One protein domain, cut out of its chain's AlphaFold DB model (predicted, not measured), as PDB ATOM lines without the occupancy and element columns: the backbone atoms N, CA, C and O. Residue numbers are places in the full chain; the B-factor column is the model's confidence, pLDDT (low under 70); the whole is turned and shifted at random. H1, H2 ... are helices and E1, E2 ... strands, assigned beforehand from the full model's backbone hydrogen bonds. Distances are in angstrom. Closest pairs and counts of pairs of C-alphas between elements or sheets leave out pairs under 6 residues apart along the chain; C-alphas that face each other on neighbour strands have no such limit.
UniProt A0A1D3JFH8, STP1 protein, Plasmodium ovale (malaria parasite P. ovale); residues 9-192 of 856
ATOM      1  N   ASN A   9     117.223 117.898 173.100       86.25
ATOM      2  CA  ASN A   9     115.776 118.035 173.309       86.25
ATOM      3  C   ASN A   9     114.960 117.787 172.032       86.25
ATOM      4  O   ASN A   9     113.935 117.117 172.077       86.25
ATOM      5  N   GLU A  10     115.406 118.296 170.881       84.19
ATOM      6  CA  GLU A  10     114.701 118.084 169.607       84.19
ATOM      7  C   GLU A  10     114.846 116.647 169.078       84.19
ATOM      8  O   GLU A  10     113.920 116.100 168.475       84.19
ATOM      9  N   VAL A  11     115.991 116.006 169.329       85.81
ATOM     10  CA  VAL A  11     116.223 114.590 169.003       85.81
ATOM     11  C   VAL A  11     115.384 113.702 169.923       85.81
ATOM     12  O   VAL A  11     114.697 112.808 169.440       85.81
ATOM     13  N   GLU A  12     115.362 113.989 171.220       86.00
ATOM     14  CA  GLU A  12     114.546 113.301 172.222       86.00
ATOM     15  C   GLU A  12     113.053 113.471 171.937       86.00
ATOM     16  O   GLU A  12     112.326 112.483 171.868       86.00
ATOM     17  N   ARG A  13     112.579 114.686 171.639       83.19
ATOM     18  CA  ARG A  13     111.180 114.928 171.251       83.19
ATOM     19  C   ARG A  13     110.809 114.175 169.973       83.19
ATOM     20  O   ARG A  13     109.684 113.692 169.832       83.19
ATOM     21  N   ALA A  14     111.747 114.035 169.038       82.00
ATOM     22  CA  ALA A  14     111.538 113.244 167.834       82.00
ATOM     23  C   ALA A  14     111.490 111.731 168.099       82.00
ATOM     24  O   ALA A  14     110.915 111.015 167.279       82.00
ATOM     25  N   SER A  15     112.021 111.237 169.225       76.94
ATOM     26  CA  SER A  15     111.983 109.814 169.596       76.94
ATOM     27  C   SER A  15     110.551 109.278 169.775       76.94
ATOM     28  O   SER A  15     110.291 108.124 169.432       76.94
ATOM     29  N   ASN A  16     109.613 110.141 170.185       71.56
ATOM     30  CA  ASN A  16     108.200 109.812 170.402       71.56
ATOM     31  C   ASN A  16     107.379 109.746 169.099       71.56
ATOM     32  O   ASN A  16     106.235 109.292 169.098       71.56
ATOM     33  N   LYS A  17     107.944 110.174 167.959       72.19
ATOM     34  CA  LYS A  17     107.248 110.128 166.665       72.19
ATOM     35  C   LYS A  17     107.276 108.707 166.091       72.19
ATOM     36  O   LYS A  17     108.348 108.134 165.872       72.19
ATOM     37  N   LYS A  18     106.097 108.154 165.777       62.94
ATOM     38  CA  LYS A  18     105.961 106.867 165.071       62.94
ATOM     39  C   LYS A  18     106.261 107.051 163.577       62.94
ATOM     40  O   LYS A  18     105.490 107.664 162.844       62.94
ATOM     41  N   THR A  19     107.381 106.498 163.107       61.44
ATOM     42  CA  THR A  19     107.763 106.453 161.683       61.44
ATOM     43  C   THR A  19     108.138 105.032 161.261       61.44
ATOM     44  O   THR A  19     108.737 104.288 162.029       61.44
ATOM     45  N   ILE A  20     107.859 104.662 159.999       61.00
ATOM     46  CA  ILE A  20     108.209 103.339 159.422       61.00
ATOM     47  C   ILE A  20     109.723 103.051 159.525       61.00
ATOM     48  O   ILE A  20     110.146 101.903 159.618       61.00
ATOM     49  N   ASN A  21     110.557 104.096 159.515       67.50
ATOM     50  CA  ASN A  21     111.991 104.001 159.763       67.50
ATOM     51  C   ASN A  21     112.364 104.936 160.923       67.50
ATOM     52  O   ASN A  21     112.156 106.149 160.829       67.50
ATOM     53  N   ILE A  22     112.922 104.364 161.993       67.75
ATOM     54  CA  ILE A  22     113.244 105.088 163.231       67.75
ATOM     55  C   ILE A  22     114.332 106.149 163.035       67.75
ATOM     56  O   ILE A  22     114.358 107.137 163.752       67.75
ATOM     57  N   TYR A  23     115.205 105.988 162.042       70.44
ATOM     58  CA  TYR A  23     116.347 106.869 161.811       70.44
ATOM     59  C   TYR A  23     115.936 108.147 161.070       70.44
ATOM     60  O   TYR A  23     116.558 109.195 161.223       70.44
ATOM     61  N   ILE A  24     114.845 108.087 160.296       70.50
ATOM     62  CA  ILE A  24     114.350 109.220 159.502       70.50
ATOM     63  C   ILE A  24     113.757 110.322 160.387       70.50
ATOM     64  O   ILE A  24     113.892 111.495 160.044       70.50
ATOM     65  N   ARG A  25     113.141 109.987 161.528       80.94
ATOM     66  CA  ARG A  25     112.471 110.990 162.380       80.94
ATOM     67  C   ARG A  25     113.428 112.026 162.980       80.94
ATOM     68  O   ARG A  25     113.007 113.141 163.249       80.94
ATOM     69  N   TYR A  26     114.709 111.682 163.121       83.19
ATOM     70  CA  TYR A  26     115.742 112.577 163.648       83.19
ATOM     71  C   TYR A  26     116.357 113.490 162.585       83.19
ATOM     72  O   TYR A  26     117.001 114.478 162.914       83.19
ATOM     73  N   LYS A  27     116.157 113.188 161.297       83.88
ATOM     74  CA  LYS A  27     116.744 113.966 160.204       83.88
ATOM     75  C   LYS A  27     116.246 115.412 160.217       83.88
ATOM     76  O   LYS A  27     117.054 116.329 160.222       83.88
ATOM     77  N   THR A  28     114.931 115.610 160.214       83.69
ATOM     78  CA  THR A  28     114.310 116.942 160.173       83.69
ATOM     79  C   THR A  28     114.745 117.856 161.325       83.69
ATOM     80  O   THR A  28     115.280 118.919 161.019       83.69
ATOM     81  N   PRO A  29     114.624 117.463 162.611       85.00
ATOM     82  CA  PRO A  29     115.023 118.337 163.720       85.00
ATOM     83  C   PRO A  29     116.516 118.688 163.677       85.00
ATOM     84  O   PRO A  29     116.896 119.830 163.926       85.00
ATOM     85  N   ILE A  30     117.372 117.737 163.280       88.19
ATOM     86  CA  ILE A  30     118.809 117.996 163.141       88.19
ATOM     87  C   ILE A  30     119.074 119.022 162.027       88.19
ATOM     88  O   ILE A  30     119.894 119.923 162.206       88.19
ATOM     89  N   LEU A  31     118.378 118.940 160.892       89.00
ATOM     90  CA  LEU A  31     118.526 119.918 159.808       89.00
ATOM     91  C   LEU A  31     118.006 121.304 160.199       89.00
ATOM     92  O   LEU A  31     118.661 122.298 159.904       89.00
ATOM     93  N   GLU A  32     116.863 121.376 160.879       86.50
ATOM     94  CA  GLU A  32     116.282 122.639 161.343       86.50
ATOM     95  C   GLU A  32     117.228 123.381 162.292       86.50
ATOM     96  O   GLU A  32     117.455 124.579 162.117       86.50
ATOM     97  N   GLY A  33     117.860 122.672 163.235       87.69
ATOM     98  CA  GLY A  33     118.858 123.282 164.113       87.69
ATOM     99  C   GLY A  33     120.097 123.782 163.358       87.69
ATOM    100  O   GLY A  33     120.559 124.889 163.627       87.69
ATOM    101  N   ALA A  34     120.582 123.050 162.347       91.44
ATOM    102  CA  ALA A  34     121.684 123.523 161.502       91.44
ATOM    103  C   ALA A  34     121.302 124.777 160.694       91.44
ATOM    104  O   ALA A  34     122.079 125.726 160.618       91.44
ATOM    105  N   ILE A  35     120.090 124.815 160.129       89.50
ATOM    106  CA  ILE A  35     119.566 125.978 159.395       89.50
ATOM    107  C   ILE A  35     119.440 127.190 160.320       89.50
ATOM    108  O   ILE A  35     119.781 128.302 159.918       89.50
ATOM    109  N   LYS A  36     118.995 126.990 161.565       91.38
ATOM    110  CA  LYS A  36     118.914 128.056 162.569       91.38
ATOM    111  C   LYS A  36     120.285 128.675 162.842       91.38
ATOM    112  O   LYS A  36     120.392 129.899 162.812       91.38
ATOM    113  N   ILE A  37     121.317 127.846 163.035       91.38
ATOM    114  CA  ILE A  37     122.701 128.311 163.213       91.38
ATOM    115  C   ILE A  37     123.136 129.131 161.993       91.38
ATOM    116  O   ILE A  37     123.556 130.274 162.144       91.38
ATOM    117  N   ILE A  38     122.965 128.603 160.775       91.75
ATOM    118  CA  ILE A  38     123.355 129.298 159.536       91.75
ATOM    119  C   ILE A  38     122.673 130.662 159.429       91.75
ATOM    120  O   ILE A  38     123.345 131.679 159.258       91.75
ATOM    121  N   ASN A  39     121.351 130.701 159.579       90.25
ATOM    122  CA  ASN A  39     120.580 131.934 159.461       90.25
ATOM    123  C   ASN A  39     121.003 132.987 160.492       90.25
ATOM    124  O   ASN A  39     120.988 134.176 160.187       90.25
ATOM    125  N   GLU A  40     121.404 132.571 161.693       91.25
ATOM    126  CA  GLU A  40     121.862 133.484 162.738       91.25
ATOM    127  C   GLU A  40     123.200 134.150 162.387       91.25
ATOM    128  O   GLU A  40     123.337 135.361 162.563       91.25
ATOM    129  N   PHE A  41     124.141 133.411 161.795       90.25
ATOM    130  CA  PHE A  41     125.390 133.991 161.283       90.25
ATOM    131  C   PHE A  41     125.190 134.857 160.030       90.25
ATOM    132  O   PHE A  41     125.976 135.776 159.796       90.25
ATOM    133  N   LEU A  42     124.153 134.593 159.228       88.19
ATOM    134  CA  LEU A  42     123.848 135.368 158.018       88.19
ATOM    135  C   LEU A  42     123.035 136.650 158.286       88.19
ATOM    136  O   LEU A  42     122.999 137.525 157.425       88.19
ATOM    137  N   LYS A  43     122.388 136.790 159.453       83.31
ATOM    138  CA  LYS A  43     121.453 137.894 159.752       83.31
ATOM    139  C   LYS A  43     122.120 139.271 159.903       83.31
ATOM    140  O   LYS A  43     121.496 140.278 159.586       83.31
ATOM    141  N   HIS A  44     123.361 139.324 160.391       67.00
ATOM    142  CA  HIS A  44     124.086 140.572 160.668       67.00
ATOM    143  C   HIS A  44     125.512 140.503 160.105       67.00
ATOM    144  O   HIS A  44     126.453 140.153 160.813       67.00
ATOM    145  N   ASN A  45     125.674 140.826 158.818       75.19
ATOM    146  CA  ASN A  45     126.930 140.659 158.079       75.19
ATOM    147  C   ASN A  45     127.523 141.976 157.539       75.19
ATOM    148  O   ASN A  45     128.270 141.943 156.567       75.19
ATOM    149  N   ASN A  46     127.252 143.119 158.183       78.25
ATOM    150  CA  ASN A  46     127.817 144.430 157.799       78.25
ATOM    151  C   ASN A  46     129.357 144.434 157.718       78.25
ATOM    152  O   ASN A  46     129.950 145.220 156.979       78.25
ATOM    153  N   ASP A  47     129.997 143.546 158.481       83.38
ATOM    154  CA  ASP A  47     131.442 143.316 158.482       83.38
ATOM    155  C   ASP A  47     131.811 141.933 157.922       83.38
ATOM    156  O   ASP A  47     132.826 141.344 158.286       83.38
ATOM    157  N   GLY A  48     130.963 141.383 157.055       87.06
ATOM    158  CA  GLY A  48     131.130 140.063 156.466       87.06
ATOM    159  C   GLY A  48     130.710 138.940 157.409       87.06
ATOM    160  O   GLY A  48     130.739 139.063 158.639       87.06
ATOM    161  N   VAL A  49     130.312 137.814 156.817       91.31
ATOM    162  CA  VAL A  49     129.923 136.609 157.559       91.31
ATOM    163  C   VAL A  49     131.162 136.007 158.217       91.31
ATOM    164  O   VAL A  49     132.194 135.827 157.577       91.31
ATOM    165  N   HIS A  50     131.071 135.651 159.496       92.56
ATOM    166  CA  HIS A  50     132.178 135.014 160.211       92.56
ATOM    167  C   HIS A  50     132.248 133.509 159.889       92.56
ATOM    168  O   HIS A  50     131.984 132.670 160.748       92.56
ATOM    169  N   TYR A  51     132.581 133.156 158.640       93.88
ATOM    170  CA  TYR A  51     132.502 131.773 158.146       93.88
ATOM    171  C   TYR A  51     133.304 130.770 158.978       93.88
ATOM    172  O   TYR A  51     132.826 129.661 159.184       93.88
ATOM    173  N   LYS A  52     134.472 131.155 159.511       93.88
ATOM    174  CA  LYS A  52     135.278 130.290 160.389       93.88
ATOM    175  C   LYS A  52     134.467 129.806 161.592       93.88
ATOM    176  O   LYS A  52     134.248 128.609 161.756       93.88
ATOM    177  N   ASN A  53     133.908 130.752 162.335       93.00
ATOM    178  CA  ASN A  53     133.066 130.485 163.491       93.00
ATOM    179  C   ASN A  53     131.769 129.757 163.121       93.00
ATOM    180  O   ASN A  53     131.357 128.853 163.839       93.00
ATOM    181  N   LEU A  54     131.141 130.109 161.994       94.19
ATOM    182  CA  LEU A  54     129.957 129.402 161.500       94.19
ATOM    183  C   LEU A  54     130.261 127.918 161.248       94.19
ATOM    184  O   LEU A  54     129.524 127.046 161.704       94.19
ATOM    185  N   CYS A  55     131.337 127.620 160.521       94.38
ATOM    186  CA  CYS A  55     131.695 126.248 160.180       94.38
ATOM    187  C   CYS A  55     132.132 125.446 161.414       94.38
ATOM    188  O   CYS A  55     131.773 124.275 161.533       94.38
ATOM    189  N   GLU A  56     132.854 126.067 162.352       93.12
ATOM    190  CA  GLU A  56     133.188 125.453 163.641       93.12
ATOM    191  C   GLU A  56     131.933 125.115 164.452       93.12
ATOM    192  O   GLU A  56     131.827 124.010 164.987       93.12
ATOM    193  N   GLU A  57     130.961 126.025 164.500       94.12
ATOM    194  CA  GLU A  57     129.720 125.816 165.243       94.12
ATOM    195  C   GLU A  57     128.853 124.726 164.614       94.12
ATOM    196  O   GLU A  57     128.349 123.842 165.302       94.12
ATOM    197  N   LEU A  58     128.757 124.703 163.286       93.88
ATOM    198  CA  LEU A  58     128.066 123.641 162.559       93.88
ATOM    199  C   LEU A  58     128.716 122.267 162.754       93.88
ATOM    200  O   LEU A  58     128.015 121.259 162.878       93.88
ATOM    201  N   HIS A  59     130.047 122.217 162.813       92.25
ATOM    202  CA  HIS A  59     130.778 120.990 163.098       92.25
ATOM    203  C   HIS A  59     130.528 120.506 164.538       92.25
ATOM    204  O   HIS A  59     130.248 119.322 164.756       92.25
ATOM    205  N   LYS A  60     130.573 121.410 165.530       93.38
ATOM    206  CA  LYS A  60     130.226 121.101 166.932       93.38
ATOM    207  C   LYS A  60     128.792 120.595 167.044       93.38
ATOM    208  O   LYS A  60     128.566 119.540 167.639       93.38
ATOM    209  N   TYR A  61     127.850 121.292 166.419       94.31
ATOM    210  CA  TYR A  61     126.448 120.910 166.362       94.31
ATOM    211  C   TYR A  61     126.271 119.490 165.823       94.31
ATOM    212  O   TYR A  61     125.691 118.644 166.503       94.31
ATOM    213  N   ALA A  62     126.834 119.184 164.650       92.69
ATOM    214  CA  ALA A  62     126.726 117.858 164.048       92.69
ATOM    215  C   ALA A  62     127.279 116.754 164.970       92.69
ATOM    216  O   ALA A  62     126.657 115.697 165.101       92.69
ATOM    217  N   LYS A  63     128.397 117.011 165.665       92.25
ATOM    218  CA  LYS A  63     128.995 116.074 166.630       92.25
ATOM    219  C   LYS A  63     128.086 115.823 167.840       92.25
ATOM    220  O   LYS A  63     127.927 114.673 168.253       92.25
ATOM    221  N   VAL A  64     127.469 116.871 168.392       93.44
ATOM    222  CA  VAL A  64     126.509 116.748 169.504       93.44
ATOM    223  C   VAL A  64     125.272 115.972 169.056       93.44
ATOM    224  O   VAL A  64     124.901 114.988 169.693       93.44
ATOM    225  N   GLN A  65     124.692 116.330 167.909       92.94
ATOM    226  CA  GLN A  65     123.499 115.666 167.384       92.94
ATOM    227  C   GLN A  65     123.741 114.187 167.059       92.94
ATOM    228  O   GLN A  65     122.874 113.352 167.308       92.94
ATOM    229  N   LYS A  66     124.944 113.828 166.590       92.00
ATOM    230  CA  LYS A  66     125.357 112.429 166.412       92.00
ATOM    231  C   LYS A  66     125.313 111.642 167.720       92.00
ATOM    232  O   LYS A  66     124.854 110.499 167.734       92.00
ATOM    233  N   LYS A  67     125.791 112.245 168.816       92.00
ATOM    234  CA  LYS A  67     125.770 111.634 170.153       92.00
ATOM    235  C   LYS A  67     124.331 111.437 170.634       92.00
ATOM    236  O   LYS A  67     123.992 110.319 171.012       92.00
ATOM    237  N   CYS A  68     123.493 112.470 170.529       91.25
ATOM    238  CA  CYS A  68     122.072 112.406 170.885       91.25
ATOM    239  C   CYS A  68     121.343 111.311 170.090       91.25
ATOM    240  O   CYS A  68     120.667 110.453 170.651       91.25
ATOM    241  N   PHE A  69     121.539 111.288 168.769       89.44
ATOM    242  CA  PHE A  69     120.949 110.293 167.880       89.44
ATOM    243  C   PHE A  69     121.362 108.867 168.260       89.44
ATOM    244  O   PHE A  69     120.518 107.976 168.331       89.44
ATOM    245  N   ARG A  70     122.652 108.643 168.547       89.81
ATOM    246  CA  ARG A  70     123.154 107.334 168.980       89.81
ATOM    247  C   ARG A  70     122.509 106.887 170.293       89.81
ATOM    248  O   ARG A  70     122.120 105.726 170.392       89.81
ATOM    249  N   GLN A  71     122.392 107.780 171.275       89.94
ATOM    250  CA  GLN A  71     121.766 107.475 172.565       89.94
ATOM    251  C   GLN A  71     120.300 107.067 172.389       89.94
ATOM    252  O   GLN A  71     119.900 106.012 172.870       89.94
ATOM    253  N   GLU A  72     119.529 107.837 171.623       88.81
ATOM    254  CA  GLU A  72     118.102 107.577 171.423       88.81
ATOM    255  C   GLU A  72     117.811 106.307 170.614       88.81
ATOM    256  O   GLU A  72     116.891 105.555 170.931       88.81
ATOM    257  N   VAL A  73     118.620 106.011 169.596       85.88
ATOM    258  CA  VAL A  73     118.516 104.748 168.844       85.88
ATOM    259  C   VAL A  73     118.813 103.546 169.749       85.88
ATOM    260  O   VAL A  73     118.108 102.538 169.678       85.88
ATOM    261  N   THR A  74     119.821 103.670 170.621       86.25
ATOM    262  CA  THR A  74     120.234 102.597 171.540       86.25
ATOM    263  C   THR A  74     119.171 102.337 172.609       86.25
ATOM    264  O   THR A  74     118.853 101.179 172.868       86.25
ATOM    265  N   LYS A  75     118.547 103.388 173.169       86.38
ATOM    266  CA  LYS A  75     117.420 103.260 174.118       86.38
ATOM    267  C   LYS A  75     116.244 102.462 173.544       86.38
ATOM    268  O   LYS A  75     115.519 101.818 174.289       86.38
ATOM    269  N   GLN A  76     116.064 102.478 172.224       80.75
ATOM    270  CA  GLN A  76     114.993 101.747 171.537       80.75
ATOM    271  C   GLN A  76     115.408 100.346 171.067       80.75
ATOM    272  O   GLN A  76     114.759  99.769 170.193       80.75
ATOM    273  N   GLY A  77     116.507  99.811 171.608       80.06
ATOM    274  CA  GLY A  77     116.969  98.451 171.340       80.06
ATOM    275  C   GLY A  77     117.512  98.233 169.926       80.06
ATOM    276  O   GLY A  77     117.621  97.089 169.493       80.06
ATOM    277  N   LYS A  78     117.839  99.298 169.176       79.69
ATOM    278  CA  LYS A  78     118.412  99.176 167.825       79.69
ATOM    279  C   LYS A  78     119.910  99.476 167.818       79.69
ATOM    280  O   LYS A  78     120.352 100.401 168.500       79.69
ATOM    281  N   PRO A  79     120.709  98.758 167.009       77.38
ATOM    282  CA  PRO A  79     122.115  99.085 166.844       77.38
ATOM    283  C   PRO A  79     122.271 100.383 166.040       77.38
ATOM    284  O   PRO A  79     121.585 100.613 165.040       77.38
ATOM    285  N   PHE A  80     123.202 101.236 166.464       79.19
ATOM    286  CA  PHE A  80     123.632 102.388 165.675       79.19
ATOM    287  C   PHE A  80     124.531 101.913 164.530       79.19
ATOM    288  O   PHE A  80     125.594 101.343 164.781       79.19
ATOM    289  N   THR A  81     124.157 102.199 163.279       76.69
ATOM    290  CA  THR A  81     125.042 101.963 162.132       76.69
ATOM    291  C   THR A  81     125.555 103.277 161.539       76.69
ATOM    292  O   THR A  81     124.827 104.259 161.379       76.69
ATOM    293  N   THR A  82     126.827 103.305 161.132       77.62
ATOM    294  CA  THR A  82     127.436 104.456 160.435       77.62
ATOM    295  C   THR A  82     126.716 104.802 159.130       77.62
ATOM    296  O   THR A  82     126.680 105.968 158.737       77.62
ATOM    297  N   LYS A  83     126.086 103.812 158.482       80.19
ATOM    298  CA  LYS A  83     125.257 104.002 157.284       80.19
ATOM    299  C   LYS A  83     124.031 104.880 157.550       80.19
ATOM    300  O   LYS A  83     123.643 105.639 156.668       80.19
ATOM    301  N   GLU A  84     123.436 104.814 158.738       81.50
ATOM    302  CA  GLU A  84     122.250 105.611 159.078       81.50
ATOM    303  C   GLU A  84     122.607 107.053 159.410       81.50
ATOM    304  O   GLU A  84     121.962 107.971 158.905       81.50
ATOM    305  N   TRP A  85     123.683 107.270 160.170       87.69
ATOM    306  CA  TRP A  85     124.198 108.622 160.396       87.69
ATOM    307  C   TRP A  85     124.623 109.294 159.087       87.69
ATOM    308  O   TRP A  85     124.384 110.485 158.893       87.69
ATOM    309  N   LYS A  86     125.163 108.520 158.137       86.19
ATOM    310  CA  LYS A  86     125.503 109.019 156.801       86.19
ATOM    311  C   LYS A  86     124.304 109.635 156.072       86.19
ATOM    312  O   LYS A  86     124.476 110.629 155.384       86.19
ATOM    313  N   ILE A  87     123.082 109.139 156.282       83.31
ATOM    314  CA  ILE A  87     121.867 109.732 155.690       83.31
ATOM    315  C   ILE A  87     121.623 111.156 156.217       83.31
ATOM    316  O   ILE A  87     121.135 112.014 155.476       83.31
ATOM    317  N   ILE A  88     121.936 111.406 157.493       85.56
ATOM    318  CA  ILE A  88     121.816 112.726 158.124       85.56
ATOM    319  C   ILE A  88     122.975 113.627 157.682       85.56
ATOM    320  O   ILE A  88     122.726 114.764 157.292       85.56
ATOM    321  N   LEU A  89     124.210 113.113 157.652       89.12
ATOM    322  CA  LEU A  89     125.376 113.841 157.129       89.12
ATOM    323  C   LEU A  89     125.179 114.276 155.672       89.12
ATOM    324  O   LEU A  89     125.358 115.448 155.362       89.12
ATOM    325  N   ASP A  90     124.744 113.368 154.794       85.94
ATOM    326  CA  ASP A  90     124.466 113.668 153.385       85.94
ATOM    327  C   ASP A  90     123.403 114.769 153.261       85.94
ATOM    328  O   ASP A  90     123.476 115.627 152.383       85.94
ATOM    329  N   ALA A  91     122.410 114.771 154.155       83.25
ATOM    330  CA  ALA A  91     121.393 115.809 154.176       83.25
ATOM    331  C   ALA A  91     121.938 117.162 154.657       83.25
ATOM    332  O   ALA A  91     121.612 118.177 154.050       83.25
ATOM    333  N   LEU A  92     122.792 117.177 155.685       87.94
ATOM    334  CA  LEU A  92     123.470 118.391 156.144       87.94
ATOM    335  C   LEU A  92     124.377 118.971 155.047       87.94
ATOM    336  O   LEU A  92     124.354 120.177 154.822       87.94
ATOM    337  N   LEU A  93     125.103 118.131 154.301       87.12
ATOM    338  CA  LEU A  93     125.917 118.569 153.157       87.12
ATOM    339  C   LEU A  93     125.068 119.192 152.042       87.12
ATOM    340  O   LEU A  93     125.446 120.214 151.465       87.12
ATOM    341  N   VAL A  94     123.893 118.620 151.750       85.75
ATOM    342  CA  VAL A  94     122.932 119.227 150.814       85.75
ATOM    343  C   VAL A  94     122.478 120.595 151.323       85.75
ATOM    344  O   VAL A  94     122.487 121.554 150.553       85.75
ATOM    345  N   THR A  95     122.162 120.717 152.615       83.81
ATOM    346  CA  THR A  95     121.823 122.003 153.241       83.81
ATOM    347  C   THR A  95     122.971 123.006 153.138       83.81
ATOM    348  O   THR A  95     122.740 124.160 152.791       83.81
ATOM    349  N   PHE A  96     124.219 122.590 153.364       88.38
ATOM    350  CA  PHE A  96     125.382 123.477 153.245       88.38
ATOM    351  C   PHE A  96     125.589 123.938 151.803       88.38
ATOM    352  O   PHE A  96     126.020 125.066 151.566       88.38
ATOM    353  N   LYS A  97     125.292 123.079 150.822       86.25
ATOM    354  CA  LYS A  97     125.403 123.419 149.402       86.25
ATOM    355  C   LYS A  97     124.344 124.439 148.988       86.25
ATOM    356  O   LYS A  97     124.688 125.389 148.294       86.25
ATOM    357  N   PHE A  98     123.109 124.247 149.445       79.81
ATOM    358  CA  PHE A  98     121.985 125.166 149.248       79.81
ATOM    359  C   PHE A  98     122.290 126.550 149.841       79.81
ATOM    360  O   PHE A  98     122.277 127.571 149.166       79.81
ATOM    361  N   GLN A  99     122.761 126.576 151.092       84.25
ATOM    362  CA  GLN A  99     123.174 127.806 151.781       84.25
ATOM    363  C   GLN A  99     124.494 128.402 151.251       84.25
ATOM    364  O   GLN A  99     125.020 129.348 151.826       84.25
ATOM    365  N   LYS A 100     125.055 127.839 150.170       88.12
ATOM    366  CA  LYS A 100     126.326 128.236 149.548       88.12
ATOM    367  C   LYS A 100     127.524 128.249 150.502       88.12
ATOM    368  O   LYS A 100     128.507 128.914 150.217       88.12
ATOM    369  N   ILE A 101     127.511 127.474 151.583       91.12
ATOM    370  CA  ILE A 101     128.638 127.371 152.527       91.12
ATOM    371  C   ILE A 101     129.454 126.085 152.360       91.12
ATOM    372  O   ILE A 101     130.525 125.975 152.939       91.12
ATOM    373  N   ASN A 102     129.012 125.115 151.550       90.69
ATOM    374  CA  ASN A 102     129.689 123.814 151.399       90.69
ATOM    375  C   ASN A 102     131.121 123.890 150.842       90.69
ATOM    376  O   ASN A 102     131.892 122.953 151.034       90.69
ATOM    377  N   ARG A 103     131.488 124.964 150.129       90.06
ATOM    378  CA  ARG A 103     132.878 125.148 149.676       90.06
ATOM    379  C   ARG A 103     133.814 125.544 150.824       90.06
ATOM    380  O   ARG A 103     135.006 125.308 150.709       90.06
ATOM    381  N   LEU A 104     133.277 126.088 151.919       92.06
ATOM    382  CA  LEU A 104     134.030 126.521 153.098       92.06
ATOM    383  C   LEU A 104     133.848 125.571 154.285       92.06
ATOM    384  O   LEU A 104     134.815 125.106 154.880       92.06
ATOM    385  N   CYS A 105     132.602 125.267 154.639       93.75
ATOM    386  CA  CYS A 105     132.288 124.404 155.767       93.75
ATOM    387  C   CYS A 105     132.503 122.931 155.425       93.75
ATOM    388  O   CYS A 105     132.362 122.492 154.280       93.75
ATOM    389  N   TYR A 106     132.828 122.167 156.461       90.44
ATOM    390  CA  TYR A 106     133.138 120.749 156.389       90.44
ATOM    391  C   TYR A 106     132.413 119.990 157.500       90.44
ATOM    392  O   TYR A 106     132.057 120.549 158.540       90.44
ATOM    393  N   LEU A 107     132.191 118.700 157.267       88.38
ATOM    394  CA  LEU A 107     131.628 117.756 158.230       88.38
ATOM    395  C   LEU A 107     132.556 116.541 158.346       88.38
ATOM    396  O   LEU A 107     133.609 116.477 157.713       88.38
ATOM    397  N   GLU A 108     132.179 115.571 159.174       80.44
ATOM    398  CA  GLU A 108     132.927 114.321 159.314       80.44
ATOM    399  C   GLU A 108     133.103 113.615 157.952       80.44
ATOM    400  O   GLU A 108     132.140 113.463 157.198       80.44
ATOM    401  N   ASN A 109     134.313 113.107 157.684       75.31
ATOM    402  CA  ASN A 109     134.711 112.412 156.445       75.31
ATOM    403  C   ASN A 109     134.807 113.295 155.185       75.31
ATOM    404  O   ASN A 109     134.709 112.782 154.071       75.31
ATOM    405  N   ASP A 110     134.985 114.607 155.343       82.75
ATOM    406  CA  ASP A 110     135.301 115.498 154.227       82.75
ATOM    407  C   ASP A 110     136.795 115.410 153.862       82.75
ATOM    408  O   ASP A 110     137.670 115.662 154.695       82.75
ATOM    409  N   ASN A 111     137.077 115.050 152.608       83.50
ATOM    410  CA  ASN A 111     138.431 114.830 152.097       83.50
ATOM    411  C   ASN A 111     139.238 116.134 151.946       83.50
ATOM    412  O   ASN A 111     140.460 116.083 151.867       83.50
ATOM    413  N   GLU A 112     138.579 117.298 151.915       88.94
ATOM    414  CA  GLU A 112     139.214 118.606 151.690       88.94
ATOM    415  C   GLU A 112     139.284 119.460 152.968       88.94
ATOM    416  O   GLU A 112     139.475 120.677 152.909       88.94
ATOM    417  N   ILE A 113     139.160 118.838 154.147       89.62
ATOM    418  CA  ILE A 113     139.154 119.527 155.450       89.62
ATOM    419  C   ILE A 113     140.336 120.484 155.634       89.62
ATOM    420  O   ILE A 113     140.147 121.586 156.149       89.62
ATOM    421  N   SER A 114     141.545 120.083 155.223       89.44
ATOM    422  CA  SER A 114     142.752 120.898 155.409       89.44
ATOM    423  C   SER A 114     142.684 122.179 154.581       89.44
ATOM    424  O   SER A 114     142.801 123.270 155.136       89.44
ATOM    425  N   LYS A 115     142.389 122.049 153.280       91.56
ATOM    426  CA  LYS A 115     142.246 123.184 152.358       91.56
ATOM    427  C   LYS A 115     141.142 124.132 152.831       91.56
ATOM    428  O   LYS A 115     141.334 125.339 152.901       91.56
ATOM    429  N   LYS A 116     139.992 123.589 153.240       93.88
ATOM    430  CA  LYS A 116     138.871 124.381 153.768       93.88
ATOM    431  C   LYS A 116     139.238 125.172 155.024       93.88
ATOM    432  O   LYS A 116     138.879 126.340 155.128       93.88
ATOM    433  N   LYS A 117     139.971 124.569 155.966       93.06
ATOM    434  CA  LYS A 117     140.464 125.267 157.166       93.06
ATOM    435  C   LYS A 117     141.435 126.395 156.823       93.06
ATOM    436  O   LYS A 117     141.333 127.467 157.410       93.06
ATOM    437  N   GLU A 118     142.338 126.166 155.875       93.50
ATOM    438  CA  GLU A 118     143.267 127.184 155.382       93.50
ATOM    439  C   GLU A 118     142.511 128.382 154.792       93.50
ATOM    440  O   GLU A 118     142.698 129.511 155.240       93.50
ATOM    441  N   ILE A 119     141.549 128.131 153.898       95.31
ATOM    442  CA  ILE A 119     140.707 129.181 153.306       95.31
ATOM    443  C   ILE A 119     139.911 129.933 154.378       95.31
ATOM    444  O   ILE A 119     139.803 131.156 154.321       95.31
ATOM    445  N   LEU A 120     139.362 129.230 155.374       95.62
ATOM    446  CA  LEU A 120     138.645 129.856 156.488       95.62
ATOM    447  C   LEU A 120     139.553 130.770 157.321       95.62
ATOM    448  O   LEU A 120     139.095 131.826 157.749       95.62
ATOM    449  N   ASN A 121     140.819 130.400 157.529       94.94
ATOM    450  CA  ASN A 121     141.801 131.247 158.211       94.94
ATOM    451  C   ASN A 121     142.165 132.483 157.378       94.94
ATOM    452  O   ASN A 121     142.206 133.585 157.923       94.94
ATOM    453  N   ILE A 122     142.361 132.320 156.066       95.50
ATOM    454  CA  ILE A 122     142.615 133.435 155.141       95.50
ATOM    455  C   ILE A 122     141.418 134.396 155.130       95.50
ATOM    456  O   ILE A 122     141.587 135.610 155.248       95.50
ATOM    457  N   HIS A 123     140.196 133.865 155.044       95.06
ATOM    458  CA  HIS A 123     138.970 134.656 155.113       95.06
ATOM    459  C   HIS A 123     138.847 135.403 156.447       95.06
ATOM    460  O   HIS A 123     138.469 136.570 156.461       95.06
ATOM    461  N   ASP A 124     139.147 134.752 157.570       95.00
ATOM    462  CA  ASP A 124     139.106 135.369 158.899       95.00
ATOM    463  C   ASP A 124     140.105 136.532 159.022       95.00
ATOM    464  O   ASP A 124     139.732 137.632 159.433       95.00
ATOM    465  N   ALA A 125     141.343 136.334 158.557       94.81
ATOM    466  CA  ALA A 125     142.358 137.384 158.494       94.81
ATOM    467  C   ALA A 125     141.917 138.558 157.604       94.81
ATOM    468  O   ALA A 125     141.997 139.716 158.018       94.81
ATOM    469  N   PHE A 126     141.382 138.272 156.412       94.62
ATOM    470  CA  PHE A 126     140.867 139.295 155.499       94.62
ATOM    471  C   PHE A 126     139.680 140.060 156.094       94.62
ATOM    472  O   PHE A 126     139.604 141.286 155.996       94.62
ATOM    473  N   ARG A 127     138.764 139.357 156.765       93.56
ATOM    474  CA  ARG A 127     137.621 139.958 157.451       93.56
ATOM    475  C   ARG A 127     138.062 140.892 158.575       93.56
ATOM    476  O   ARG A 127     137.549 142.007 158.659       93.56
ATOM    477  N   ASN A 128     139.016 140.472 159.404       93.50
ATOM    478  CA  ASN A 128     139.562 141.303 160.481       93.50
ATOM    479  C   ASN A 128     140.270 142.543 159.926       93.50
ATOM    480  O   ASN A 128     139.986 143.654 160.370       93.50
ATOM    481  N   PHE A 129     141.068 142.377 158.869       92.81
ATOM    482  CA  PHE A 129     141.633 143.496 158.117       92.81
ATOM    483  C   PHE A 129     140.546 144.467 157.626       92.81
ATOM    484  O   PHE A 129     140.668 145.678 157.807       92.81
ATOM    485  N   CYS A 130     139.446 143.961 157.058       90.94
ATOM    486  CA  CYS A 130     138.338 144.804 156.620       90.94
ATOM    487  C   CYS A 130     137.692 145.578 157.772       90.94
ATOM    488  O   CYS A 130     137.330 146.742 157.581       90.94
ATOM    489  N   ILE A 131     137.519 144.957 158.942       90.62
ATOM    490  CA  ILE A 131     136.973 145.597 160.147       90.62
ATOM    491  C   ILE A 131     137.894 146.720 160.626       90.62
ATOM    492  O   ILE A 131     137.421 147.835 160.837       90.62
ATOM    493  N   GLU A 132     139.197 146.450 160.743       90.19
ATOM    494  CA  GLU A 132     140.200 147.458 161.108       90.19
ATOM    495  C   GLU A 132     140.187 148.629 160.119       90.19
ATOM    496  O   GLU A 132     140.085 149.786 160.525       90.19
ATOM    497  N   LYS A 133     140.176 148.328 158.814       86.75
ATOM    498  CA  LYS A 133     140.121 149.338 157.754       86.75
ATOM    499  C   LYS A 133     138.901 150.252 157.893       86.75
ATOM    500  O   LYS A 133     139.015 151.454 157.699       86.75
ATOM    501  N   LYS A 134     137.729 149.696 158.205       86.56
ATOM    502  CA  LYS A 134     136.488 150.474 158.357       86.56
ATOM    503  C   LYS A 134     136.558 151.436 159.535       86.56
ATOM    504  O   LYS A 134     136.185 152.587 159.363       86.56
ATOM    505  N   ARG A 135     137.089 150.990 160.677       83.44
ATOM    506  CA  ARG A 135     137.296 151.854 161.851       83.44
ATOM    507  C   ARG A 135     138.218 153.030 161.536       83.44
ATOM    508  O   ARG A 135     137.965 154.135 161.990       83.44
ATOM    509  N   LEU A 136     139.251 152.800 160.723       77.75
ATOM    510  CA  LEU A 136     140.139 153.867 160.253       77.75
ATOM    511  C   LEU A 136     139.452 154.823 159.264       77.75
ATOM    512  O   LEU A 136     139.858 155.969 159.177       77.75
ATOM    513  N   TYR A 137     138.422 154.368 158.540       69.62
ATOM    514  CA  TYR A 137     137.712 155.142 157.513       69.62
ATOM    515  C   TYR A 137     136.549 155.984 158.064       69.62
ATOM    516  O   TYR A 137     136.252 157.043 157.516       69.62
ATOM    517  N   GLU A 138     135.887 155.529 159.135       62.66
ATOM    518  CA  GLU A 138     134.757 156.228 159.781       62.66
ATOM    519  C   GLU A 138     135.148 157.616 160.338       62.66
ATOM    520  O   GLU A 138     134.269 158.448 160.539       62.66
ATOM    521  N   ASN A 139     136.448 157.911 160.480       54.91
ATOM    522  CA  ASN A 139     136.955 159.175 161.026       54.91
ATOM    523  C   ASN A 139     137.464 160.185 159.975       54.91
ATOM    524  O   ASN A 139     137.948 161.249 160.352       54.91
ATOM    525  N   THR A 140     137.415 159.879 158.673       59.78
ATOM    526  CA  THR A 140     138.289 160.568 157.698       59.78
ATOM    527  C   THR A 140     137.666 160.760 156.323       59.78
ATOM    528  O   THR A 140     138.041 160.119 155.342       59.78
ATOM    529  N   SER A 141     136.748 161.716 156.230       55.88
ATOM    530  CA  SER A 141     136.469 162.385 154.956       55.88
ATOM    531  C   SER A 141     137.604 163.339 154.548       55.88
ATOM    532  O   SER A 141     137.756 163.584 153.357       55.88
ATOM    533  N   ASN A 142     138.444 163.796 155.493       57.81
ATOM    534  CA  ASN A 142     139.616 164.650 155.261       57.81
ATOM    535  C   ASN A 142     140.781 164.253 156.201       57.81
ATOM    536  O   ASN A 142     140.814 164.694 157.346       57.81
ATOM    537  N   MET A 143     141.719 163.409 155.744       68.69
ATOM    538  CA  MET A 143     142.996 163.169 156.452       68.69
ATOM    539  C   MET A 143     144.002 164.266 156.104       68.69
ATOM    540  O   MET A 143     144.160 164.599 154.924       68.69
ATOM    541  N   ASP A 144     144.741 164.753 157.101       73.56
ATOM    542  CA  ASP A 144     145.959 165.517 156.832       73.56
ATOM    543  C   ASP A 144     147.038 164.628 156.173       73.56
ATOM    544  O   ASP A 144     146.951 163.395 156.140       73.56
ATOM    545  N   PHE A 145     148.071 165.255 155.610       77.94
ATOM    546  CA  PHE A 145     149.127 164.547 154.883       77.94
ATOM    547  C   PHE A 145     149.864 163.490 155.733       77.94
ATOM    548  O   PHE A 145     150.231 162.438 155.205       77.94
ATOM    549  N   LEU A 146     150.070 163.740 157.032       78.25
ATOM    550  CA  LEU A 146     150.788 162.831 157.930       78.25
ATOM    551  C   LEU A 146     149.931 161.602 158.255       78.25
ATOM    552  O   LEU A 146     150.392 160.472 158.083       78.25
ATOM    553  N   GLN A 147     148.664 161.818 158.607       78.69
ATOM    554  CA  GLN A 147     147.678 160.758 158.839       78.69
ATOM    555  C   GLN A 147     147.478 159.891 157.589       78.69
ATOM    556  O   GLN A 147     147.416 158.661 157.675       78.69
ATOM    557  N   CYS A 148     147.453 160.515 156.404       79.50
ATOM    558  CA  CYS A 148     147.358 159.791 155.140       79.50
ATOM    559  C   CYS A 148     148.573 158.873 154.928       79.50
ATOM    560  O   CYS A 148     148.423 157.704 154.566       79.50
ATOM    561  N   ASN A 149     149.785 159.369 155.193       80.31
ATOM    562  CA  ASN A 149     151.016 158.595 155.042       80.31
ATOM    563  C   ASN A 149     151.097 157.405 156.021       80.31
ATOM    564  O   ASN A 149     151.512 156.303 155.642       80.31
ATOM    565  N   GLU A 150     150.653 157.591 157.266       84.25
ATOM    566  CA  GLU A 150     150.559 156.512 158.257       84.25
ATOM    567  C   GLU A 150     149.563 155.429 157.827       84.25
ATOM    568  O   GLU A 150     149.889 154.235 157.865       84.25
ATOM    569  N   TYR A 151     148.389 155.827 157.331       84.19
ATOM    570  CA  TYR A 151     147.395 154.899 156.795       84.19
ATOM    571  C   TYR A 151     147.930 154.117 155.590       84.19
ATOM    572  O   TYR A 151     147.768 152.897 155.534       84.19
ATOM    573  N   MET A 152     148.615 154.776 154.648       82.38
ATOM    574  CA  MET A 152     149.229 154.107 153.492       82.38
ATOM    575  C   MET A 152     150.267 153.067 153.924       82.38
ATOM    576  O   MET A 152     150.310 151.953 153.395       82.38
ATOM    577  N   THR A 153     151.073 153.402 154.933       85.12
ATOM    578  CA  THR A 153     152.071 152.495 155.509       85.12
ATOM    579  C   THR A 153     151.406 151.292 156.181       85.12
ATOM    580  O   THR A 153     151.816 150.148 155.956       85.12
ATOM    581  N   TRP A 154     150.353 151.521 156.973       89.69
ATOM    582  CA  TRP A 154     149.548 150.460 157.582       89.69
ATOM    583  C   TRP A 154     148.904 149.557 156.523       89.69
ATOM    584  O   TRP A 154     149.010 148.332 156.613       89.69
ATOM    585  N   LEU A 155     148.313 150.143 155.480       87.94
ATOM    586  CA  LEU A 155     147.648 149.416 154.402       87.94
ATOM    587  C   LEU A 155     148.629 148.499 153.662       87.94
ATOM    588  O   LEU A 155     148.336 147.322 153.454       87.94
ATOM    589  N   ASN A 156     149.813 149.008 153.313       87.19
ATOM    590  CA  ASN A 156     150.857 148.223 152.653       87.19
ATOM    591  C   ASN A 156     151.352 147.067 153.529       87.19
ATOM    592  O   ASN A 156     151.539 145.954 153.035       87.19
ATOM    593  N   ARG A 157     151.523 147.303 154.835       90.38
ATOM    594  CA  ARG A 157     151.890 146.256 155.799       90.38
ATOM    595  C   ARG A 157     150.833 145.156 155.852       90.38
ATOM    596  O   ARG A 157     151.170 143.985 155.712       90.38
ATOM    597  N   LYS A 158     149.553 145.526 155.956       92.56
ATOM    598  CA  LYS A 158     148.436 144.572 155.985       92.56
ATOM    599  C   LYS A 158     148.280 143.785 154.688       92.56
ATOM    600  O   LYS A 158     148.029 142.584 154.742       92.56
ATOM    601  N   LYS A 159     148.492 144.409 153.523       90.62
ATOM    602  CA  LYS A 159     148.531 143.686 152.241       90.62
ATOM    603  C   LYS A 159     149.658 142.643 152.217       90.62
ATOM    604  O   LYS A 159     149.409 141.513 151.815       90.62
ATOM    605  N   LYS A 160     150.858 142.976 152.713       90.12
ATOM    606  CA  LYS A 160     151.972 142.013 152.835       90.12
ATOM    607  C   LYS A 160     151.660 140.864 153.799       90.12
ATOM    608  O   LYS A 160     151.949 139.720 153.470       90.12
ATOM    609  N   GLU A 161     151.042 141.148 154.949       92.75
ATOM    610  CA  GLU A 161     150.580 140.113 155.892       92.75
ATOM    611  C   GLU A 161     149.600 139.138 155.211       92.75
ATOM    612  O   GLU A 161     149.745 137.925 155.334       92.75
ATOM    613  N   LEU A 162     148.646 139.652 154.427       93.25
ATOM    614  CA  LEU A 162     147.709 138.818 153.668       93.25
ATOM    615  C   LEU A 162     148.393 138.027 152.540       93.25
ATOM    616  O   LEU A 162     148.019 136.884 152.311       93.25
ATOM    617  N   GLN A 163     149.405 138.585 151.869       91.44
ATOM    618  CA  GLN A 163     150.191 137.871 150.848       91.44
ATOM    619  C   GLN A 163     151.064 136.759 151.430       91.44
ATOM    620  O   GLN A 163     151.300 135.761 150.756       91.44
ATOM    621  N   ALA A 164     151.538 136.918 152.667       92.62
ATOM    622  CA  ALA A 164     152.249 135.858 153.373       92.62
ATOM    623  C   ALA A 164     151.319 134.677 153.704       92.62
ATOM    624  O   ALA A 164     151.762 133.532 153.701       92.62
ATOM    625  N   LEU A 165     150.034 134.954 153.961       93.25
ATOM    626  CA  LEU A 165     149.007 133.934 154.206       93.25
ATOM    627  C   LEU A 165     148.452 133.312 152.916       93.25
ATOM    628  O   LEU A 165     148.110 132.135 152.916       93.25
ATOM    629  N   ASP A 166     148.338 134.087 151.837       93.88
ATOM    630  CA  ASP A 166     147.847 133.631 150.535       93.88
ATOM    631  C   ASP A 166     148.721 134.192 149.400       93.88
ATOM    632  O   ASP A 166     148.438 135.272 148.859       93.88
ATOM    633  N   PRO A 167     149.796 133.477 149.020       92.38
ATOM    634  CA  PRO A 167     150.692 133.906 147.956       92.38
ATOM    635  C   PRO A 167     149.937 134.175 146.651       92.38
ATOM    636  O   PRO A 167     149.112 133.375 146.203       92.38
ATOM    637  N   ASN A 168     150.216 135.327 146.033       88.50
ATOM    638  CA  ASN A 168     149.523 135.821 144.833       88.50
ATOM    639  C   ASN A 168     147.991 135.917 144.970       88.50
ATOM    640  O   ASN A 168     147.294 135.994 143.957       88.50
ATOM    641  N   TYR A 169     147.470 135.897 146.201       91.50
ATOM    642  CA  TYR A 169     146.042 135.847 146.505       91.50
ATOM    643  C   TYR A 169     145.302 134.709 145.778       91.50
ATOM    644  O   TYR A 169     144.163 134.859 145.323       91.50
ATOM    645  N   SER A 170     145.986 133.576 145.591       90.69
ATOM    646  CA  SER A 170     145.503 132.458 144.778       90.69
ATOM    647  C   SER A 170     144.210 131.840 145.325       90.69
ATOM    648  O   SER A 170     143.269 131.601 144.561       90.69
ATOM    649  N   ASN A 171     144.123 131.657 146.645       92.56
ATOM    650  CA  ASN A 171     142.939 131.126 147.304       92.56
ATOM    651  C   ASN A 171     141.810 132.161 147.307       92.56
ATOM    652  O   ASN A 171     140.672 131.819 146.992       92.56
ATOM    653  N   MET A 172     142.106 133.436 147.584       92.75
ATOM    654  CA  MET A 172     141.106 134.509 147.510       92.75
ATOM    655  C   MET A 172     140.493 134.620 146.111       92.75
ATOM    656  O   MET A 172     139.290 134.839 145.992       92.75
ATOM    657  N   LYS A 173     141.285 134.395 145.053       91.69
ATOM    658  CA  LYS A 173     140.804 134.336 143.667       91.69
ATOM    659  C   LYS A 173     139.895 133.132 143.412       91.69
ATOM    660  O   LYS A 173     138.840 133.273 142.802       91.69
ATOM    661  N   GLU A 174     140.282 131.936 143.859       92.31
ATOM    662  CA  GLU A 174     139.481 130.710 143.675       92.31
ATOM    663  C   GLU A 174     138.138 130.765 144.446       92.31
ATOM    664  O   GLU A 174     137.133 130.168 144.025       92.31
ATOM    665  N   TYR A 175     138.115 131.504 145.560       92.56
ATOM    666  CA  TYR A 175     136.995 131.628 146.499       92.56
ATOM    667  C   TYR A 175     136.385 133.036 146.536       92.56
ATOM    668  O   TYR A 175     135.717 133.380 147.509       92.56
ATOM    669  N   GLU A 176     136.556 133.828 145.475       90.81
ATOM    670  CA  GLU A 176     136.206 135.259 145.409       90.81
ATOM    671  C   GLU A 176     134.799 135.592 145.940       90.81
ATOM    672  O   GLU A 176     134.614 136.601 146.619       90.81
ATOM    673  N   GLU A 177     133.819 134.708 145.711       90.00
ATOM    674  CA  GLU A 177     132.433 134.862 146.180       90.00
ATOM    675  C   GLU A 177     132.302 135.052 147.704       90.00
ATOM    676  O   GLU A 177     131.347 135.676 148.167       90.00
ATOM    677  N   TYR A 178     133.267 134.556 148.482       91.38
ATOM    678  CA  TYR A 178     133.305 134.671 149.940       91.38
ATOM    679  C   TYR A 178     134.120 135.869 150.431       91.38
ATOM    680  O   TYR A 178     133.957 136.281 151.572       91.38
ATOM    681  N   PHE A 179     134.956 136.460 149.575       91.62
ATOM    682  CA  PHE A 179     135.822 137.598 149.901       91.62
ATOM    683  C   PHE A 179     135.210 138.940 149.483       91.62
ATOM    684  O   PHE A 179     135.911 139.946 149.397       91.62
ATOM    685  N   ASN A 180     133.900 138.984 149.233       88.00
ATOM    686  CA  ASN A 180     133.162 140.216 148.975       88.00
ATOM    687  C   ASN A 180     132.408 140.665 150.235       88.00
ATOM    688  O   ASN A 180     131.243 140.324 150.429       88.00
ATOM    689  N   ILE A 181     133.095 141.404 151.113       86.69
ATOM    690  CA  ILE A 181     132.525 141.876 152.384       86.69
ATOM    691  C   ILE A 181     131.728 143.171 152.176       86.69
ATOM    692  O   ILE A 181     130.621 143.307 152.694       86.69
ATOM    693  N   ARG A 182     132.288 144.125 151.422       83.56
ATOM    694  CA  ARG A 182     131.656 145.405 151.048       83.56
ATOM    695  C   ARG A 182     132.322 146.008 149.812       83.56
ATOM    696  O   ARG A 182     133.404 145.583 149.412       83.56
ATOM    697  N   SER A 183     131.716 147.037 149.219       77.75
ATOM    698  CA  SER A 183     132.196 147.687 147.983       77.75
ATOM    699  C   SER A 183     133.646 148.189 148.057       77.75
ATOM    700  O   SER A 183     134.384 148.086 147.079       77.75
ATOM    701  N   ASN A 184     134.081 148.672 149.222       76.44
ATOM    702  CA  ASN A 184     135.447 149.132 149.480       76.44
ATOM    703  C   ASN A 184     136.307 148.104 150.241       76.44
ATOM    704  O   ASN A 184     137.406 148.441 150.679       76.44
ATOM    705  N   CYS A 185     135.825 146.879 150.450       85.88
ATOM    706  CA  CYS A 185     136.588 145.804 151.075       85.88
ATOM    707  C   CYS A 185     136.184 144.461 150.466       85.88
ATOM    708  O   CYS A 185     135.315 143.745 150.968       85.88
ATOM    709  N   ASN A 186     136.793 144.182 149.318       87.94
ATOM    710  CA  ASN A 186     136.628 142.959 148.552       87.94
ATOM    711  C   ASN A 186     137.934 142.602 147.828       87.94
ATOM    712  O   ASN A 186     138.841 143.433 147.740       87.94
ATOM    713  N   TYR A 187     138.020 141.373 147.320       85.94
ATOM    714  CA  TYR A 187     139.190 140.881 146.589       85.94
ATOM    715  C   TYR A 187     139.600 141.779 145.395       85.94
ATOM    716  O   TYR A 187     140.763 142.182 145.349       85.94
ATOM    717  N   PRO A 188     138.695 142.214 144.491       86.62
ATOM    718  CA  PRO A 188     139.060 143.147 143.419       86.62
ATOM    719  C   PRO A 188     139.652 144.472 143.911       86.62
ATOM    720  O   PRO A 188     140.577 144.999 143.301       86.62
ATOM    721  N   TRP A 189     139.138 145.028 145.012       87.38
ATOM    722  CA  TRP A 189     139.700 146.233 145.621       87.38
ATOM    723  C   TRP A 189     141.095 145.987 146.210       87.38
ATOM    724  O   TRP A 189     141.963 146.845 146.075       87.38
ATOM    725  N   LEU A 190     141.338 144.822 146.818       86.75
ATOM    726  CA  LEU A 190     142.642 144.470 147.392       86.75
ATOM    727  C   LEU A 190     143.771 144.543 146.347       86.75
ATOM    728  O   LEU A 190     144.881 144.973 146.674       86.75
ATOM    729  N   LEU A 191     143.460 144.185 145.096       84.81
ATOM    730  CA  LEU A 191     144.377 144.223 143.953       84.81
ATOM    731  C   LEU A 191     144.639 145.629 143.397       84.81
ATOM    732  O   LEU A 191     145.571 145.794 142.617       84.81
ATOM    733  N   LYS A 192     143.835 146.637 143.753       82.44
ATOM    734  CA  LYS A 192     144.047 148.006 143.273       82.44
ATOM    735  C   LYS A 192     145.206 148.663 144.019       82.44
ATOM    736  O   LYS A 192     145.306 148.555 145.245       82.44
TER     737      LYS A 192
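AT A GLANCE: This is residues 9 to 192 of the 856 residues of the protein "STP1 protein" of Plasmodium ovale (malaria parasite P. ovale) (UniProt A0A1D3JFH8). Two helical lobes sit end to end in one long rod. In the first, H2, H3 and H4 make an up-and-down bundle, each running against the one before it, and H1 packs on H2 and H3 near its far end; in the second, H5 and H6 make a long hairpin with H7, E1 and H8 over one side. The lobes meet where residues 51 to 52 of H3 touch H5. The 184 printed residues hold eight named helices and one named strand, in the order H1 H2 H3 H4 H5 H6 H7 E1 H8, mostly helix. The whole is loose, with a radius of gyration of the C-alphas of 21.4 A and spans of 75 by 30 by 21 A.

HOW THE PARTS SIT: Start at H3, residues 51 to 75, which forms a helical hairpin with H2, residues 24 to 42, opposite ways at a shallow tilt of 19 degrees; their closest C-alphas are those of Ala 34 and Leu 58, 6.5 A apart. With residues 27 to 35 alone, H2 touches H4, residues 82 to 98, closest at the C-alphas of Lys 27 and Ile 88, 5.6 A. H1, residues 9 to 15, touches H2 at the C-alphas of Val 11 and Tyr 26, the closest at 5.7 A. Now look at the C-alphas of Lys 52 and Leu 120, 5.2 A apart: there H3 touches H5, residues 113 to 137, at a steep tilt of 45 degrees. H5 and H6, residues 145 to 165, form a helical hairpin at 4 degrees, closest at the C-alphas of Ile 122 and Leu 165, 6.5 A. About perpendicular to H5 at 79 degrees, H7, residues 167 to 174, touches it at the C-alphas of Ile 119 and Asn 171, the closest at 6.7 A. H8, residues 187 to 190, is close to H7 but not clearly touching, with the C-alphas of Met 172 and Tyr 187 closest at 6.7 A. E1, residues 180 to 182, pairs with no named strand, but is paired antiparallel with residues 185 to 186. Every O i to N i+4 pair is within hydrogen-bond range in H1, H3, H5 and H6, against 13 of 15 in H2, 11 of 13 in H4 and 2 of 4 in H7; H8 is too short for one.

IN THESE COORDINATES: Find C-alpha 51 at (132.502, 131.773, 158.146); from there H3 runs 36.0 A to residue 75. H5 covers 35.7 A, H6 30.6 A and H2 27.9 A. H8 ends at C-alpha 190, (142.642, 144.470, 147.392).

THE WHOLE: The C-alphas farthest apart, those of Gly 77 and Phe 145, are 75.3 A apart. The printed part has no cut, and its long link is residues 99 to 112. Look for pLDDT under 70 at residues 18 to 22, 44 and 137 to 143.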